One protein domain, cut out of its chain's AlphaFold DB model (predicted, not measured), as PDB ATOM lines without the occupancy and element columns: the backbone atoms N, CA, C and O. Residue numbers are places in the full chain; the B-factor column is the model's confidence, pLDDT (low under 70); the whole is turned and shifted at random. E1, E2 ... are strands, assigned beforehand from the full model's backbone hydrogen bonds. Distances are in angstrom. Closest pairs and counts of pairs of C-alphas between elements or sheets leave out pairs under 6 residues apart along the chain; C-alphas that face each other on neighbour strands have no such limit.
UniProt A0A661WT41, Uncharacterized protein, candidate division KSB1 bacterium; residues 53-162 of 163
ATOM      1  N   SER A  53     133.496 148.172 179.358       97.19
ATOM      2  CA  SER A  53     132.425 148.793 178.570       97.19
ATOM      3  C   SER A  53     131.119 148.829 179.362       97.19
ATOM      4  O   SER A  53     130.715 147.820 179.943       97.19
ATOM      5  N   THR A  54     130.462 149.986 179.377       96.75
ATOM      6  CA  THR A  54     129.191 150.215 180.078       96.75
ATOM      7  C   THR A  54     128.041 150.514 179.126       96.75
ATOM      8  O   THR A  54     126.900 150.175 179.432       96.75
ATOM      9  N   ALA A  55     128.318 151.115 177.966       96.69
ATOM     10  CA  ALA A  55     127.320 151.389 176.936       96.69
ATOM     11  C   ALA A  55     127.973 151.621 175.568       96.69
ATOM     12  O   ALA A  55     129.147 151.979 175.471       96.69
ATOM     13  N   VAL A  56     127.182 151.467 174.505       96.88
ATOM     14  CA  VAL A  56     127.552 151.861 173.140       96.88
ATOM     15  C   VAL A  56     126.372 152.591 172.513       96.88
ATOM     16  O   VAL A  56     125.264 152.054 172.471       96.88
ATOM     17  N   CYS A  57     126.617 153.799 172.013       97.69
ATOM     18  CA  CYS A  57     125.616 154.649 171.380       97.69
ATOM     19  C   CYS A  57     126.062 155.070 169.980       97.69
ATOM     20  O   CYS A  57     127.253 155.165 169.688       97.69
ATOM     21  N   PHE A  58     125.092 155.374 169.125       97.69
ATOM     22  CA  PHE A  58     125.313 155.852 167.768       97.69
ATOM     23  C   PHE A  58     124.749 157.261 167.596       97.69
ATOM     24  O   PHE A  58     123.659 157.583 168.079       97.69
ATOM     25  N   SER A  59     125.468 158.088 166.840       96.62
ATOM     26  CA  SER A  59     124.877 159.277 166.221       96.62
ATOM     27  C   SER A  59     123.791 158.873 165.223       96.62
ATOM     28  O   SER A  59     123.788 157.750 164.718       96.62
ATOM     29  N   LYS A  60     122.913 159.806 164.857       93.56
ATOM     30  CA  LYS A  60     121.918 159.556 163.809       93.56
ATOM     31  C   LYS A  60     122.592 159.434 162.423       93.56
ATOM     32  O   LYS A  60     123.524 160.184 162.157       93.56
ATOM     33  N   PRO A  61     122.107 158.565 161.516       94.50
ATOM     34  CA  PRO A  61     121.051 157.577 161.735       94.50
ATOM     35  C   PRO A  61     121.544 156.405 162.596       94.50
ATOM     36  O   PRO A  61     122.661 155.922 162.429       94.50
ATOM     37  N   ILE A  62     120.688 155.938 163.507       94.56
ATOM     38  CA  ILE A  62     121.000 154.803 164.385       94.56
ATOM     39  C   ILE A  62     120.811 153.507 163.575       94.56
ATOM     40  O   ILE A  62     119.736 153.326 162.994       94.56
ATOM     41  N   PRO A  63     121.812 152.610 163.508       91.44
ATOM     42  CA  PRO A  63     121.692 151.357 162.768       91.44
ATOM     43  C   PRO A  63     120.682 150.400 163.432       91.44
ATOM     44  O   PRO A  63     120.412 150.528 164.628       91.44
ATOM     45  N   PRO A  64     120.138 149.406 162.700       93.00
ATOM     46  CA  PRO A  64     119.258 148.391 163.278       93.00
ATOM     47  C   PRO A  64     119.887 147.704 164.498       93.00
ATOM     48  O   PRO A  64     121.017 147.225 164.432       93.00
ATOM     49  N   GLY A  65     119.158 147.672 165.618       92.19
ATOM     50  CA  GLY A  65     119.649 147.129 166.894       92.19
ATOM     51  C   GLY A  65     120.628 148.038 167.654       92.19
ATOM     52  O   GLY A  65     121.057 147.686 168.752       92.19
ATOM     53  N   GLY A  66     120.978 149.201 167.099       93.06
ATOM     54  CA  GLY A  66     121.759 150.229 167.776       93.06
ATOM     55  C   GLY A  66     120.918 151.059 168.744       93.06
ATOM     56  O   GLY A  66     119.692 151.129 168.643       93.06
ATOM     57  N   HIS A  67     121.601 151.739 169.660       96.06
ATOM     58  CA  HIS A  67     120.985 152.645 170.625       96.06
ATOM     59  C   HIS A  67     121.459 154.078 170.380       96.06
ATOM     60  O   HIS A  67     122.619 154.311 170.042       96.06
ATOM     61  N   GLY A  68     120.554 155.042 170.543       95.88
ATOM     62  CA  GLY A  68     120.912 156.458 170.587       95.88
ATOM     63  C   GLY A  68     121.491 156.848 171.946       95.88
ATOM     64  O   GLY A  68     121.608 156.022 172.851       95.88
ATOM     65  N   PHE A  69     121.829 158.124 172.095       95.31
ATOM     66  CA  PHE A  69     122.242 158.681 173.382       95.31
ATOM     67  C   PHE A  69     121.053 158.766 174.344       95.31
ATOM     68  O   PHE A  69     119.946 159.145 173.953       95.31
ATOM     69  N   SER A  70     121.297 158.421 175.606       89.75
ATOM     70  CA  SER A  70     120.333 158.506 176.703       89.75
ATOM     71  C   SER A  70     120.867 159.397 177.830       89.75
ATOM     72  O   SER A  70     122.086 159.511 177.993       89.75
ATOM     73  N   PRO A  71     119.986 159.991 178.657       89.44
ATOM     74  CA  PRO A  71     120.405 160.736 179.843       89.44
ATOM     75  C   PRO A  71     121.327 159.924 180.772       89.44
ATOM     76  O   PRO A  71     121.210 158.703 180.863       89.44
ATOM     77  N   GLY A  72     122.234 160.612 181.475       88.44
ATOM     78  CA  GLY A  72     123.195 160.021 182.424       88.44
ATOM     79  C   GLY A  72     124.573 159.687 181.831       88.44
ATOM     80  O   GLY A  72     125.554 159.525 182.570       88.44
ATOM     81  N   LEU A  73     124.683 159.647 180.503       94.19
ATOM     82  CA  LEU A  73     125.956 159.496 179.802       94.19
ATOM     83  C   LEU A  73     126.738 160.824 179.769       94.19
ATOM     84  O   LEU A  73     126.127 161.889 179.767       94.19
ATOM     85  N   PRO A  74     128.086 160.787 179.700       95.38
ATOM     86  CA  PRO A  74     128.903 161.995 179.541       95.38
ATOM     87  C   PRO A  74     128.604 162.809 178.271       95.38
ATOM     88  O   PRO A  74     128.885 164.003 178.237       95.38
ATOM     89  N   ILE A  75     128.079 162.164 177.225       96.69
ATOM     90  CA  ILE A  75     127.757 162.779 175.933       96.69
ATOM     91  C   ILE A  75     126.241 162.771 175.754       96.69
ATOM     92  O   ILE A  75     125.603 161.732 175.918       96.69
ATOM     93  N   VAL A  76     125.694 163.927 175.381       95.62
ATOM     94  CA  VAL A  76     124.266 164.138 175.115       95.62
ATOM     95  C   VAL A  76     123.951 163.903 173.641       95.62
ATOM     96  O   VAL A  76     122.952 163.265 173.310       95.62
ATOM     97  N   SER A  77     124.800 164.402 172.745       96.19
ATOM     98  CA  SER A  77     124.612 164.274 171.302       96.19
ATOM     99  C   SER A  77     125.930 164.419 170.543       96.19
ATOM    100  O   SER A  77     126.919 164.958 171.042       96.19
ATOM    101  N   ILE A  78     125.920 163.917 169.309       97.44
ATOM    102  CA  ILE A  78     126.979 164.128 168.325       97.44
ATOM    103  C   ILE A  78     126.311 164.578 167.032       97.44
ATOM    104  O   ILE A  78     125.510 163.834 166.457       97.44
ATOM    105  N   ASP A  79     126.651 165.779 166.585       96.94
ATOM    106  CA  ASP A  79     126.250 166.322 165.291       96.94
ATOM    107  C   ASP A  79     127.304 165.968 164.234       96.94
ATOM    108  O   ASP A  79     128.190 166.748 163.883       96.94
ATOM    109  N   ALA A  80     127.258 164.702 163.826       96.06
ATOM    110  CA  ALA A  80     127.909 164.143 162.649       96.06
ATOM    111  C   ALA A  80     127.326 162.741 162.412       96.06
ATOM    112  O   ALA A  80     127.166 161.992 163.379       96.06
ATOM    113  N   PRO A  81     127.015 162.349 161.165       94.44
ATOM    114  CA  PRO A  81     126.487 161.022 160.894       94.44
ATOM    115  C   PRO A  81     127.570 159.951 160.997       94.44
ATOM    116  O   PRO A  81     128.746 160.230 160.758       94.44
ATOM    117  N   THR A  82     127.144 158.713 161.262       92.62
ATOM    118  CA  THR A  82     128.000 157.509 161.322       92.62
ATOM    119  C   THR A  82     129.168 157.632 162.310       92.62
ATOM    120  O   THR A  82     130.301 157.233 162.035       92.62
ATOM    121  N   MET A  83     128.878 158.211 163.471       97.44
ATOM    122  CA  MET A  83     129.731 158.195 164.651       97.44
ATOM    123  C   MET A  83     129.226 157.154 165.653       97.44
ATOM    124  O   MET A  83     128.019 157.004 165.879       97.44
ATOM    125  N   LEU A  84     130.167 156.467 166.292       97.12
ATOM    126  CA  LEU A  84     129.934 155.539 167.393       97.12
ATOM    127  C   LEU A  84     130.621 156.073 168.651       97.12
ATOM    128  O   LEU A  84     131.763 156.522 168.597       97.12
ATOM    129  N   ALA A  85     129.928 156.007 169.783       98.19
ATOM    130  CA  ALA A  85     130.452 156.338 171.097       98.19
ATOM    131  C   ALA A  85     130.401 155.096 171.993       98.19
ATOM    132  O   ALA A  85     129.321 154.617 172.334       98.19
ATOM    133  N   GLY A  86     131.563 154.572 172.374       97.88
ATOM    134  CA  GLY A  86     131.681 153.585 173.444       97.88
ATOM    135  C   GLY A  86     131.910 154.286 174.776       97.88
ATOM    136  O   GLY A  86     132.714 155.212 174.843       97.88
ATOM    137  N   PHE A  87     131.239 153.848 175.832       98.12
ATOM    138  CA  PHE A  87     131.404 154.371 177.187       98.12
ATOM    139  C   PHE A  87     132.012 153.309 178.083       98.12
ATOM    140  O   PHE A  87     131.683 152.128 177.966       98.12
ATOM    141  N   PHE A  88     132.898 153.740 178.974       97.94
ATOM    142  CA  PHE A  88     133.673 152.835 179.803       97.94
ATOM    143  C   PHE A  88     133.867 153.374 181.215       97.94
ATOM    144  O   PHE A  88     133.821 154.585 181.451       97.94
ATOM    145  N   GLN A  89     134.147 152.459 182.136       97.69
ATOM    146  CA  GLN A  89     134.661 152.762 183.467       97.69
ATOM    147  C   GLN A  89     135.928 151.951 183.731       97.69
ATOM    148  O   GLN A  89     136.014 150.797 183.314       97.69
ATOM    149  N   ASP A  90     136.910 152.545 184.407       96.88
ATOM    150  CA  ASP A  90     138.053 151.786 184.921       96.88
ATOM    151  C   ASP A  90     137.753 151.160 186.295       96.88
ATOM    152  O   ASP A  90     136.718 151.409 186.917       96.88
ATOM    153  N   LYS A  91     138.694 150.361 186.811       95.00
ATOM    154  CA  LYS A  91     138.585 149.717 188.135       95.00
ATOM    155  C   LYS A  91     138.462 150.698 189.310       95.00
ATOM    156  O   LYS A  91     138.109 150.277 190.408       95.00
ATOM    157  N   LYS A  92     138.786 151.981 189.115       94.31
ATOM    158  CA  LYS A  92     138.652 153.048 190.120       94.31
ATOM    159  C   LYS A  92     137.318 153.793 189.994       94.31
ATOM    160  O   LYS A  92     137.057 154.685 190.795       94.31
ATOM    161  N   GLY A  93     136.478 153.421 189.025       94.19
ATOM    162  CA  GLY A  93     135.205 154.074 188.728       94.19
ATOM    163  C   GLY A  93     135.346 155.343 187.884       94.19
ATOM    164  O   GLY A  93     134.370 156.073 187.709       94.19
ATOM    165  N   GLU A  94     136.534 155.631 187.348       95.50
ATOM    166  CA  GLU A  94     136.737 156.792 186.485       95.50
ATOM    167  C   GLU A  94     136.076 156.545 185.127       95.50
ATOM    168  O   GLU A  94     136.148 155.447 184.575       95.50
ATOM    169  N   SER A  95     135.429 157.573 184.578       96.88
ATOM    170  CA  SER A  95     134.660 157.461 183.336       96.88
ATOM    171  C   SER A  95     135.498 157.809 182.108       96.88
ATOM    172  O   SER A  95     136.249 158.786 182.110       96.88
ATOM    173  N   TYR A  96     135.305 157.050 181.033       98.25
ATOM    174  CA  TYR A  96     135.948 157.266 179.738       98.25
ATOM    175  C   TYR A  96     134.928 157.112 178.610       98.25
ATOM    176  O   TYR A  96     133.902 156.446 178.766       98.25
ATOM    177  N   PHE A  97     135.224 157.695 177.452       97.88
ATOM    178  CA  PHE A  97     134.499 157.402 176.220       97.88
ATOM    179  C   PHE A  97     135.444 157.310 175.019       97.88
ATOM    180  O   PHE A  97     136.441 158.024 174.941       97.88
ATOM    181  N   LEU A  98     135.115 156.434 174.074       97.62
ATOM    182  CA  LEU A  98     135.782 156.289 172.784       97.62
ATOM    183  C   LEU A  98     134.832 156.773 171.692       97.62
ATOM    184  O   LEU A  98     133.768 156.183 171.507       97.62
ATOM    185  N   LEU A  99     135.227 157.809 170.958       97.69
ATOM    186  CA  LEU A  99     134.535 158.242 169.747       97.69
ATOM    187  C   LEU A  99     135.187 157.611 168.532       97.69
ATOM    188  O   LEU A  99     136.406 157.679 168.386       97.69
ATOM    189  N   VAL A 100     134.374 157.024 167.662       97.25
ATOM    190  CA  VAL A 100     134.822 156.353 166.445       97.25
ATOM    191  C   VAL A 100     134.061 156.909 165.256       97.25
ATOM    192  O   VAL A 100     132.829 156.895 165.234       97.25
ATOM    193  N   ASN A 101     134.805 157.360 164.252       97.31
ATOM    194  CA  ASN A 101     134.273 157.559 162.919       97.31
ATOM    195  C   ASN A 101     134.176 156.194 162.228       97.31
ATOM    196  O   ASN A 101     135.197 155.595 161.899       97.31
ATOM    197  N   THR A 102     132.959 155.694 162.012       95.25
ATOM    198  CA  THR A 102     132.756 154.385 161.366       95.25
ATOM    199  C   THR A 102     132.807 154.461 159.839       95.25
ATOM    200  O   THR A 102     132.670 153.439 159.175       95.25
ATOM    201  N   ASP A 103     132.947 155.662 159.277       93.94
ATOM    202  CA  ASP A 103     133.144 155.877 157.847       93.94
ATOM    203  C   ASP A 103     134.615 155.628 157.501       93.94
ATOM    204  O   ASP A 103     135.508 156.313 158.006       93.94
ATOM    205  N   MET A 104     134.861 154.616 156.672       91.75
ATOM    206  CA  MET A 104     136.209 154.181 156.296       91.75
ATOM    207  C   MET A 104     136.763 154.945 155.091       91.75
ATOM    208  O   MET A 104     137.958 154.838 154.814       91.75
ATOM    209  N   ASP A 105     135.927 155.743 154.426       93.88
ATOM    210  CA  ASP A 105     136.282 156.459 153.205       93.88
ATOM    211  C   ASP A 105     136.508 157.955 153.473       93.88
ATOM    212  O   ASP A 105     137.390 158.570 152.866       93.88
ATOM    213  N   TYR A 106     135.766 158.544 154.420       94.31
ATOM    214  CA  TYR A 106     135.784 159.986 154.670       94.31
ATOM    215  C   TYR A 106     136.056 160.365 156.128       94.31
ATOM    216  O   TYR A 106     135.533 159.782 157.079       94.31
ATOM    217  N   GLY A 107     136.868 161.414 156.302       95.88
ATOM    218  CA  GLY A 107     137.027 162.095 157.586       95.88
ATOM    219  C   GLY A 107     135.799 162.931 157.957       95.88
ATOM    220  O   GLY A 107     134.983 163.272 157.099       95.88
ATOM    221  N   LYS A 108     135.671 163.279 159.241       95.62
ATOM    222  CA  LYS A 108     134.516 164.009 159.783       95.62
ATOM    223  C   LYS A 108     134.937 165.084 160.768       95.62
ATOM    224  O   LYS A 108     135.839 164.880 161.575       95.62
ATOM    225  N   LEU A 109     134.230 166.208 160.723       97.19
ATOM    226  CA  LEU A 109     134.248 167.222 161.767       97.19
ATOM    227  C   LEU A 109     132.978 167.032 162.599       97.19
ATOM    228  O   LEU A 109     131.884 167.267 162.097       97.19
ATOM    229  N   ALA A 110     133.120 166.551 163.830       97.56
ATOM    230  CA  ALA A 110     131.997 166.238 164.704       97.56
ATOM    231  C   ALA A 110     131.891 167.272 165.824       97.56
ATOM    232  O   ALA A 110     132.857 167.495 166.554       97.56
ATOM    233  N   ARG A 111     130.708 167.870 165.985       97.62
ATOM    234  CA  ARG A 111     130.374 168.655 167.176       97.62
ATOM    235  C   ARG A 111     129.767 167.720 168.216       97.62
ATOM    236  O   ARG A 111     128.768 167.058 167.949       97.62
ATOM    237  N   VAL A 112     130.397 167.638 169.379       97.75
ATOM    238  CA  VAL A 112     129.992 166.774 170.490       97.75
ATOM    239  C   VAL A 112     129.497 167.647 171.624       97.75
ATOM    240  O   VAL A 112     130.251 168.490 172.101       97.75
ATOM    241  N   THR A 113     128.267 167.405 172.067       96.81
ATOM    242  CA  THR A 113     127.670 168.102 173.208       96.81
ATOM    243  C   THR A 113     127.753 167.219 174.447       96.81
ATOM    244  O   THR A 113     127.303 166.066 174.450       96.81
ATOM    245  N   PHE A 114     128.327 167.758 175.517       96.38
ATOM    246  CA  PHE A 114     128.573 167.075 176.782       96.38
ATOM    247  C   PHE A 114     127.500 167.385 177.824       96.38
ATOM    248  O   PHE A 114     126.847 168.426 177.800       96.38
ATOM    249  N   ALA A 115     127.334 166.465 178.773       94.31
ATOM    250  CA  ALA A 115     126.392 166.629 179.871       94.31
ATOM    251  C   ALA A 115     126.811 167.752 180.845       94.31
ATOM    252  O   ALA A 115     127.986 168.100 181.002       94.31
ATOM    253  N   GLU A 116     125.832 168.319 181.552       92.31
ATOM    254  CA  GLU A 116     126.032 169.462 182.455       92.31
ATOM    255  C   GLU A 116     126.974 169.156 183.639       92.31
ATOM    256  O   GLU A 116     127.632 170.049 184.194       92.31
ATOM    257  N   ASP A 117     127.094 167.886 184.014       92.06
ATOM    258  CA  ASP A 117     127.983 167.417 185.070       92.06
ATOM    259  C   ASP A 117     129.428 167.198 184.591       92.06
ATOM    260  O   ASP A 117     130.326 167.095 185.422       92.06
ATOM    261  N   VAL A 118     129.709 167.205 183.283       94.38
ATOM    262  CA  VAL A 118     131.075 167.093 182.743       94.38
ATOM    263  C   VAL A 118     131.838 168.403 182.943       94.38
ATOM    264  O   VAL A 118     131.434 169.451 182.452       94.38
ATOM    265  N   LYS A 119     132.953 168.381 183.670       94.31
ATOM    266  CA  LYS A 119     133.824 169.548 183.884       94.31
ATOM    267  C   LYS A 119     134.855 169.688 182.768       94.31
ATOM    268  O   LYS A 119     135.069 170.784 182.257       94.31
ATOM    269  N   SER A 120     135.506 168.585 182.424       96.12
ATOM    270  CA  SER A 120     136.482 168.539 181.344       96.12
ATOM    271  C   SER A 120     136.625 167.132 180.788       96.12
ATOM    272  O   SER A 120     136.233 166.143 181.417       96.12
ATOM    273  N   VAL A 121     137.188 167.055 179.588       97.62
ATOM    274  CA  VAL A 121     137.565 165.810 178.928       97.62
ATOM    275  C   VAL A 121     138.997 165.930 178.428       97.62
ATOM    276  O   VAL A 121     139.390 166.973 177.910       97.62
ATOM    277  N   ILE A 122     139.780 164.870 178.609       97.38
ATOM    278  CA  ILE A 122     141.205 164.835 178.263       97.38
ATOM    279  C   ILE A 122     141.445 163.635 177.358       97.38
ATOM    280  O   ILE A 122     141.131 162.505 177.735       97.38
ATOM    281  N   GLU A 123     141.996 163.864 176.171       97.31
ATOM    282  CA  GLU A 123     142.329 162.794 175.239       97.31
ATOM    283  C   GLU A 123     143.460 161.914 175.781       97.31
ATOM    284  O   GLU A 123     144.503 162.380 176.244       97.31
ATOM    285  N   ILE A 124     143.286 160.603 175.662       96.25
ATOM    286  CA  ILE A 124     144.358 159.637 175.852       96.25
ATOM    287  C   ILE A 124     145.120 159.539 174.532       96.25
ATOM    288  O   ILE A 124     144.728 158.817 173.613       96.25
ATOM    289  N   ALA A 125     146.206 160.306 174.430       92.69
ATOM    290  CA  ALA A 125     146.991 160.413 173.207       92.69
ATOM    291  C   ALA A 125     147.483 159.040 172.723       92.69
ATOM    292  O   ALA A 125     148.235 158.344 173.409       92.69
ATOM    293  N   LYS A 126     147.113 158.680 171.491       90.31
ATOM    294  CA  LYS A 126     147.543 157.433 170.837       90.31
ATOM    295  C   LYS A 126     148.827 157.554 170.028       90.31
ATOM    296  O   LYS A 126     149.411 156.558 169.622       90.31
ATOM    297  N   ASN A 127     149.326 158.769 169.846       87.88
ATOM    298  CA  ASN A 127     150.566 159.048 169.135       87.88
ATOM    299  C   ASN A 127     151.328 160.190 169.829       87.88
ATOM    300  O   ASN A 127     151.051 160.525 170.979       87.88
ATOM    301  N   LYS A 128     152.363 160.725 169.170       85.19
ATOM    302  CA  LYS A 128     153.222 161.786 169.720       85.19
ATOM    303  C   LYS A 128     152.603 163.188 169.647       85.19
ATOM    304  O   LYS A 128     153.240 164.124 170.122       85.19
ATOM    305  N   MET A 129     151.431 163.345 169.032       84.12
ATOM    306  CA  MET A 129     150.734 164.628 169.029       84.12
ATOM    307  C   MET A 129     150.235 164.948 170.446       84.12
ATOM    308  O   MET A 129     149.958 164.020 171.212       84.12
ATOM    309  N   PRO A 130     150.154 166.238 170.816       87.06
ATOM    310  CA  PRO A 130     149.574 166.646 172.090       87.06
ATOM    311  C   PRO A 130     148.152 166.103 172.243       87.06
ATOM    312  O   PRO A 130     147.393 166.084 171.277       87.06
ATOM    313  N   ALA A 131     147.808 165.670 173.456       92.12
ATOM    314  CA  ALA A 131     146.431 165.348 173.798       92.12
ATOM    315  C   ALA A 131     145.574 166.615 173.712       92.12
ATOM    316  O   ALA A 131     145.989 167.668 174.203       92.12
ATOM    317  N   GLU A 132     144.384 166.509 173.131       94.38
ATOM    318  CA  GLU A 132     143.396 167.576 173.253       94.38
ATOM    319  C   GLU A 132     142.738 167.543 174.638       94.38
ATOM    320  O   GLU A 132     142.407 166.482 175.174       94.38
ATOM    321  N   GLU A 133     142.532 168.722 175.215       96.12
ATOM    322  CA  GLU A 133     141.803 168.913 176.463       96.12
ATOM    323  C   GLU A 133     140.740 169.986 176.254       96.12
ATOM    324  O   GLU A 133     141.023 171.073 175.749       96.12
ATOM    325  N   PHE A 134     139.516 169.675 176.670       95.88
ATOM    326  CA  PHE A 134     138.400 170.610 176.665       95.88
ATOM    327  C   PHE A 134     137.897 170.755 178.091       95.88
ATOM    328  O   PHE A 134     137.663 169.759 178.778       95.88
ATOM    329  N   SER A 135     137.741 171.992 178.546       94.44
ATOM    330  CA  SER A 135     137.219 172.302 179.873       94.44
ATOM    331  C   SER A 135     136.208 173.428 179.764       94.44
ATOM    332  O   SER A 135     136.397 174.348 178.973       94.44
ATOM    333  N   TRP A 136     135.147 173.332 180.556       93.12
ATOM    334  CA  TRP A 136     134.051 174.296 180.553       93.12
ATOM    335  C   TRP A 136     133.862 174.859 181.957       93.12
ATOM    336  O   TRP A 136     134.001 174.141 182.958       93.12
ATOM    337  N   GLN A 137     133.527 176.145 182.038       84.62
ATOM    338  CA  GLN A 137     133.163 176.781 183.301       84.62
ATOM    339  C   GLN A 137     131.754 176.370 183.745       84.62
ATOM    340  O   GLN A 137     131.008 175.694 183.030       84.62
ATOM    341  N   LYS A 138     131.389 176.703 184.988       72.75
ATOM    342  CA  LYS A 138     130.124 176.239 185.576       72.75
ATOM    343  C   LYS A 138     128.912 176.907 184.922       72.75
ATOM    344  O   LYS A 138     127.862 176.275 184.873       72.75
ATOM    345  N   GLU A 139     129.081 178.132 184.437       76.81
ATOM    346  CA  GLU A 139     128.038 179.003 183.896       76.81
ATOM    347  C   GLU A 139     127.792 178.812 182.389       76.81
ATOM    348  O   GLU A 139     126.879 179.425 181.841       76.81
ATOM    349  N   GLU A 140     128.585 177.981 181.705       78.75
ATOM    350  CA  GLU A 140     128.398 177.726 180.275       78.75
ATOM    351  C   GLU A 140     127.143 176.881 180.026       78.75
ATOM    352  O   GLU A 140     127.010 175.765 180.536       78.75
ATOM    353  N   SER A 141     126.222 177.434 179.233       72.56
ATOM    354  CA  SER A 141     124.927 176.826 178.904       72.56
ATOM    355  C   SER A 141     125.035 175.644 177.943       72.56
ATOM    356  O   SER A 141     124.186 174.759 177.966       72.56
ATOM    357  N   GLU A 142     126.073 175.625 177.106       82.06
ATOM    358  CA  GLU A 142     126.349 174.557 176.146       82.06
ATOM    359  C   GLU A 142     127.807 174.139 176.271       82.06
ATOM    360  O   GLU A 142     128.714 174.967 176.227       82.06
ATOM    361  N   LYS A 143     128.029 172.835 176.430       93.12
ATOM    362  CA  LYS A 143     129.367 172.262 176.524       93.12
ATOM    363  C   LYS A 143     129.655 171.501 175.261       93.12
ATOM    364  O   LYS A 143     129.445 170.294 175.202       93.12
ATOM    365  N   ASP A 144     130.104 172.230 174.257       94.88
ATOM    366  CA  ASP A 144     130.443 171.662 172.966       94.88
ATOM    367  C   ASP A 144     131.958 171.529 172.806       94.88
ATOM    368  O   ASP A 144     132.726 172.391 173.240       94.88
ATOM    369  N   ALA A 145     132.388 170.471 172.121       96.31
ATOM    370  CA  ALA A 145     133.704 170.396 171.497       96.31
ATOM    371  C   ALA A 145     133.557 170.044 170.018       96.31
ATOM    372  O   ALA A 145     132.729 169.213 169.641       96.31
ATOM    373  N   VAL A 146     134.394 170.650 169.180       96.75
ATOM    374  CA  VAL A 146     134.496 170.297 167.764       96.75
ATOM    375  C   VAL A 146     135.748 169.456 167.575       96.75
ATOM    376  O   VAL A 146     136.856 169.917 167.834       96.75
ATOM    377  N   LEU A 147     135.562 168.220 167.122       96.19
ATOM    378  CA  LEU A 147     136.615 167.222 166.991       96.19
ATOM    379  C   LEU A 147     136.759 166.804 165.529       96.19
ATOM    380  O   LEU A 147     135.778 166.464 164.864       96.19
ATOM    381  N   LEU A 148     137.994 166.797 165.033       95.56
ATOM    382  CA  LEU A 148     138.320 166.282 163.708       95.56
ATOM    383  C   LEU A 148     138.718 164.804 163.797       95.56
ATOM    384  O   LEU A 148     139.530 164.423 164.641       95.56
ATOM    385  N   PHE A 149     138.172 163.999 162.890       95.50
ATOM    386  CA  PHE A 149     138.446 162.575 162.740       95.50
ATOM    387  C   PHE A 149     138.883 162.271 161.311       95.50
ATOM    388  O   PHE A 149     138.284 162.756 160.346       95.50
ATOM    389  N   ARG A 150     139.893 161.412 161.158       94.69
ATOM    390  CA  ARG A 150     140.177 160.775 159.862       94.69
ATOM    391  C   ARG A 150     139.150 159.676 159.573       94.69
ATOM    392  O   ARG A 150     138.346 159.315 160.433       94.69
ATOM    393  N   ALA A 151     139.172 159.150 158.354       94.69
ATOM    394  CA  ALA A 151     138.401 157.964 158.009       94.69
ATOM    395  C   ALA A 151     138.826 156.776 158.898       94.69
ATOM    396  O   ALA A 151     140.023 156.555 159.093       94.69
ATOM    397  N   GLY A 152     137.856 156.073 159.485       93.19
ATOM    398  CA  GLY A 152     138.074 154.955 160.411       93.19
ATOM    399  C   GLY A 152     138.740 155.325 161.743       93.19
ATOM    400  O   GLY A 152     139.210 154.444 162.463       93.19
ATOM    401  N   ASP A 153     138.849 156.616 162.062       93.56
ATOM    402  CA  ASP A 153     139.597 157.089 163.223       93.56
ATOM    403  C   ASP A 153     138.840 156.889 164.540       93.56
ATOM    404  O   ASP A 153     137.614 156.972 164.604       93.56
ATOM    405  N   GLY A 154     139.602 156.681 165.612       94.38
ATOM    406  CA  GLY A 154     139.103 156.517 166.970       94.38
ATOM    407  C   GLY A 154     139.901 157.357 167.961       94.38
ATOM    408  O   GLY A 154     141.137 157.347 167.922       94.38
ATOM    409  N   ARG A 155     139.200 158.062 168.854       95.62
ATOM    410  CA  ARG A 155     139.780 158.954 169.870       95.62
ATOM    411  C   ARG A 155     139.179 158.659 171.245       95.62
ATOM    412  O   ARG A 155     137.959 158.692 171.414       95.62
ATOM    413  N   LEU A 156     140.038 158.312 172.204       97.19
ATOM    414  CA  LEU A 156     139.673 157.931 173.573       97.19
ATOM    415  C   LEU A 156     139.860 159.126 174.502       97.19
ATOM    416  O   LEU A 156     140.910 159.757 174.473       97.19
ATOM    417  N   PHE A 157     138.890 159.386 175.368       98.00
ATOM    418  CA  PHE A 157     138.929 160.491 176.316       98.00
ATOM    419  C   PHE A 157     138.617 160.013 177.727       98.00
ATOM    420  O   PHE A 157     137.717 159.197 177.939       98.00
ATOM    421  N   LYS A 158     139.333 160.572 178.699       97.75
ATOM    422  CA  LYS A 158     138.970 160.528 180.111       97.75
ATOM    423  C   LYS A 158     138.006 161.667 180.427       97.75
ATOM    424  O   LYS A 158     138.209 162.788 179.969       97.75
ATOM    425  N   VAL A 159     136.996 161.391 181.247       97.38
ATOM    426  CA  VAL A 159     135.993 162.365 181.692       97.38
ATOM    427  C   VAL A 159     136.261 162.768 183.134       97.38
ATOM    428  O   VAL A 159     136.372 161.916 184.012       97.38
ATOM    429  N   LEU A 160     136.286 164.072 183.399       95.81
ATOM    430  CA  LEU A 160     136.255 164.626 184.748       95.81
ATOM    431  C   LEU A 160     134.878 165.246 184.990       95.81
ATOM    432  O   LEU A 160     134.486 166.181 184.294       95.81
ATOM    433  N   ARG A 161     134.132 164.721 185.966       90.31
ATOM    434  CA  ARG A 161     132.801 165.221 186.349       90.31
ATOM    435  C   ARG A 161     132.878 166.166 187.555       90.31
ATOM    436  O   ARG A 161     133.843 166.142 188.321       90.31
ATOM    437  N   LYS A 162     131.867 167.021 187.714       84.75
ATOM    438  CA  LYS A 162     131.636 167.829 188.918       84.75
ATOM    439  C   LYS A 162     131.346 166.875 190.093       84.75
ATOM    440  O   LYS A 162     130.658 165.875 189.905       84.75
TER     441      LYS A 162
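Overview. This is residues 53 to 162 of the 163 residues of an uncharacterized protein of candidate division KSB1 bacterium (UniProt A0A661WT41). Two sheets lie face to face as a sandwich: a strongly twisted one of six strands, E1 E3 E4 E9 E6 E7, and a smaller one of three, E2 E5 E8, that covers part of it. Their strands run at 19 degrees to each other, and the chain passes back and forth between them. The 110 printed residues hold no named helix and nine strands, E1 to E9 in chain order; both sheets are antiparallel and the class is all strand. The whole is compact and rounded, with a radius of gyration of the C-alphas of 13.4 A and spans of 37 by 34 by 31 A.

Along the chain. In the larger sheet, E1 is residues 53 to 58, beginning at C-alpha 53 (132.425, 148.793, 178.570); E3 is 83 to 90, 22.8 A from first to last C-alpha; E4 is 95 to 101, 20.4 A; E9 is 154 to 161, 22.2 A, ending at C-alpha 161 (132.801, 165.221, 186.349); E6 is 118 to 123; E7 is 133 to 135. In the smaller sheet, E2 is 75 to 79, E5 is 108 to 114, 18.3 A, and E8 is 144 to 149.

Arrangement. E1 and E7 are the larger sheet's edge strands. Across its neighbour pairs, within hydrogen-bond range, are N 57 and O 85, 2.8 A; N 86 and O 98, 2.9 A, in the hairpin E3 and E4; N 157 and O 97, 2.8 A; N 122 and O 158, 2.9 A; and N 121 and O 134, 2.9 A, in the hairpin E6 and E7. In the smaller sheet, N 79 and O 111 are 2.8 A apart, and N 110 and O 147 2.9 A. The facing parts of the sheets are 9.7 A centre to centre.

Size, cuts and confidence. The C-alphas farthest apart, of Asp 105 and Glu 139, are 39.0 A apart. The printed part has no cut; E1 to E2 is a long link of 16 residues. No printed residue is under pLDDT 70.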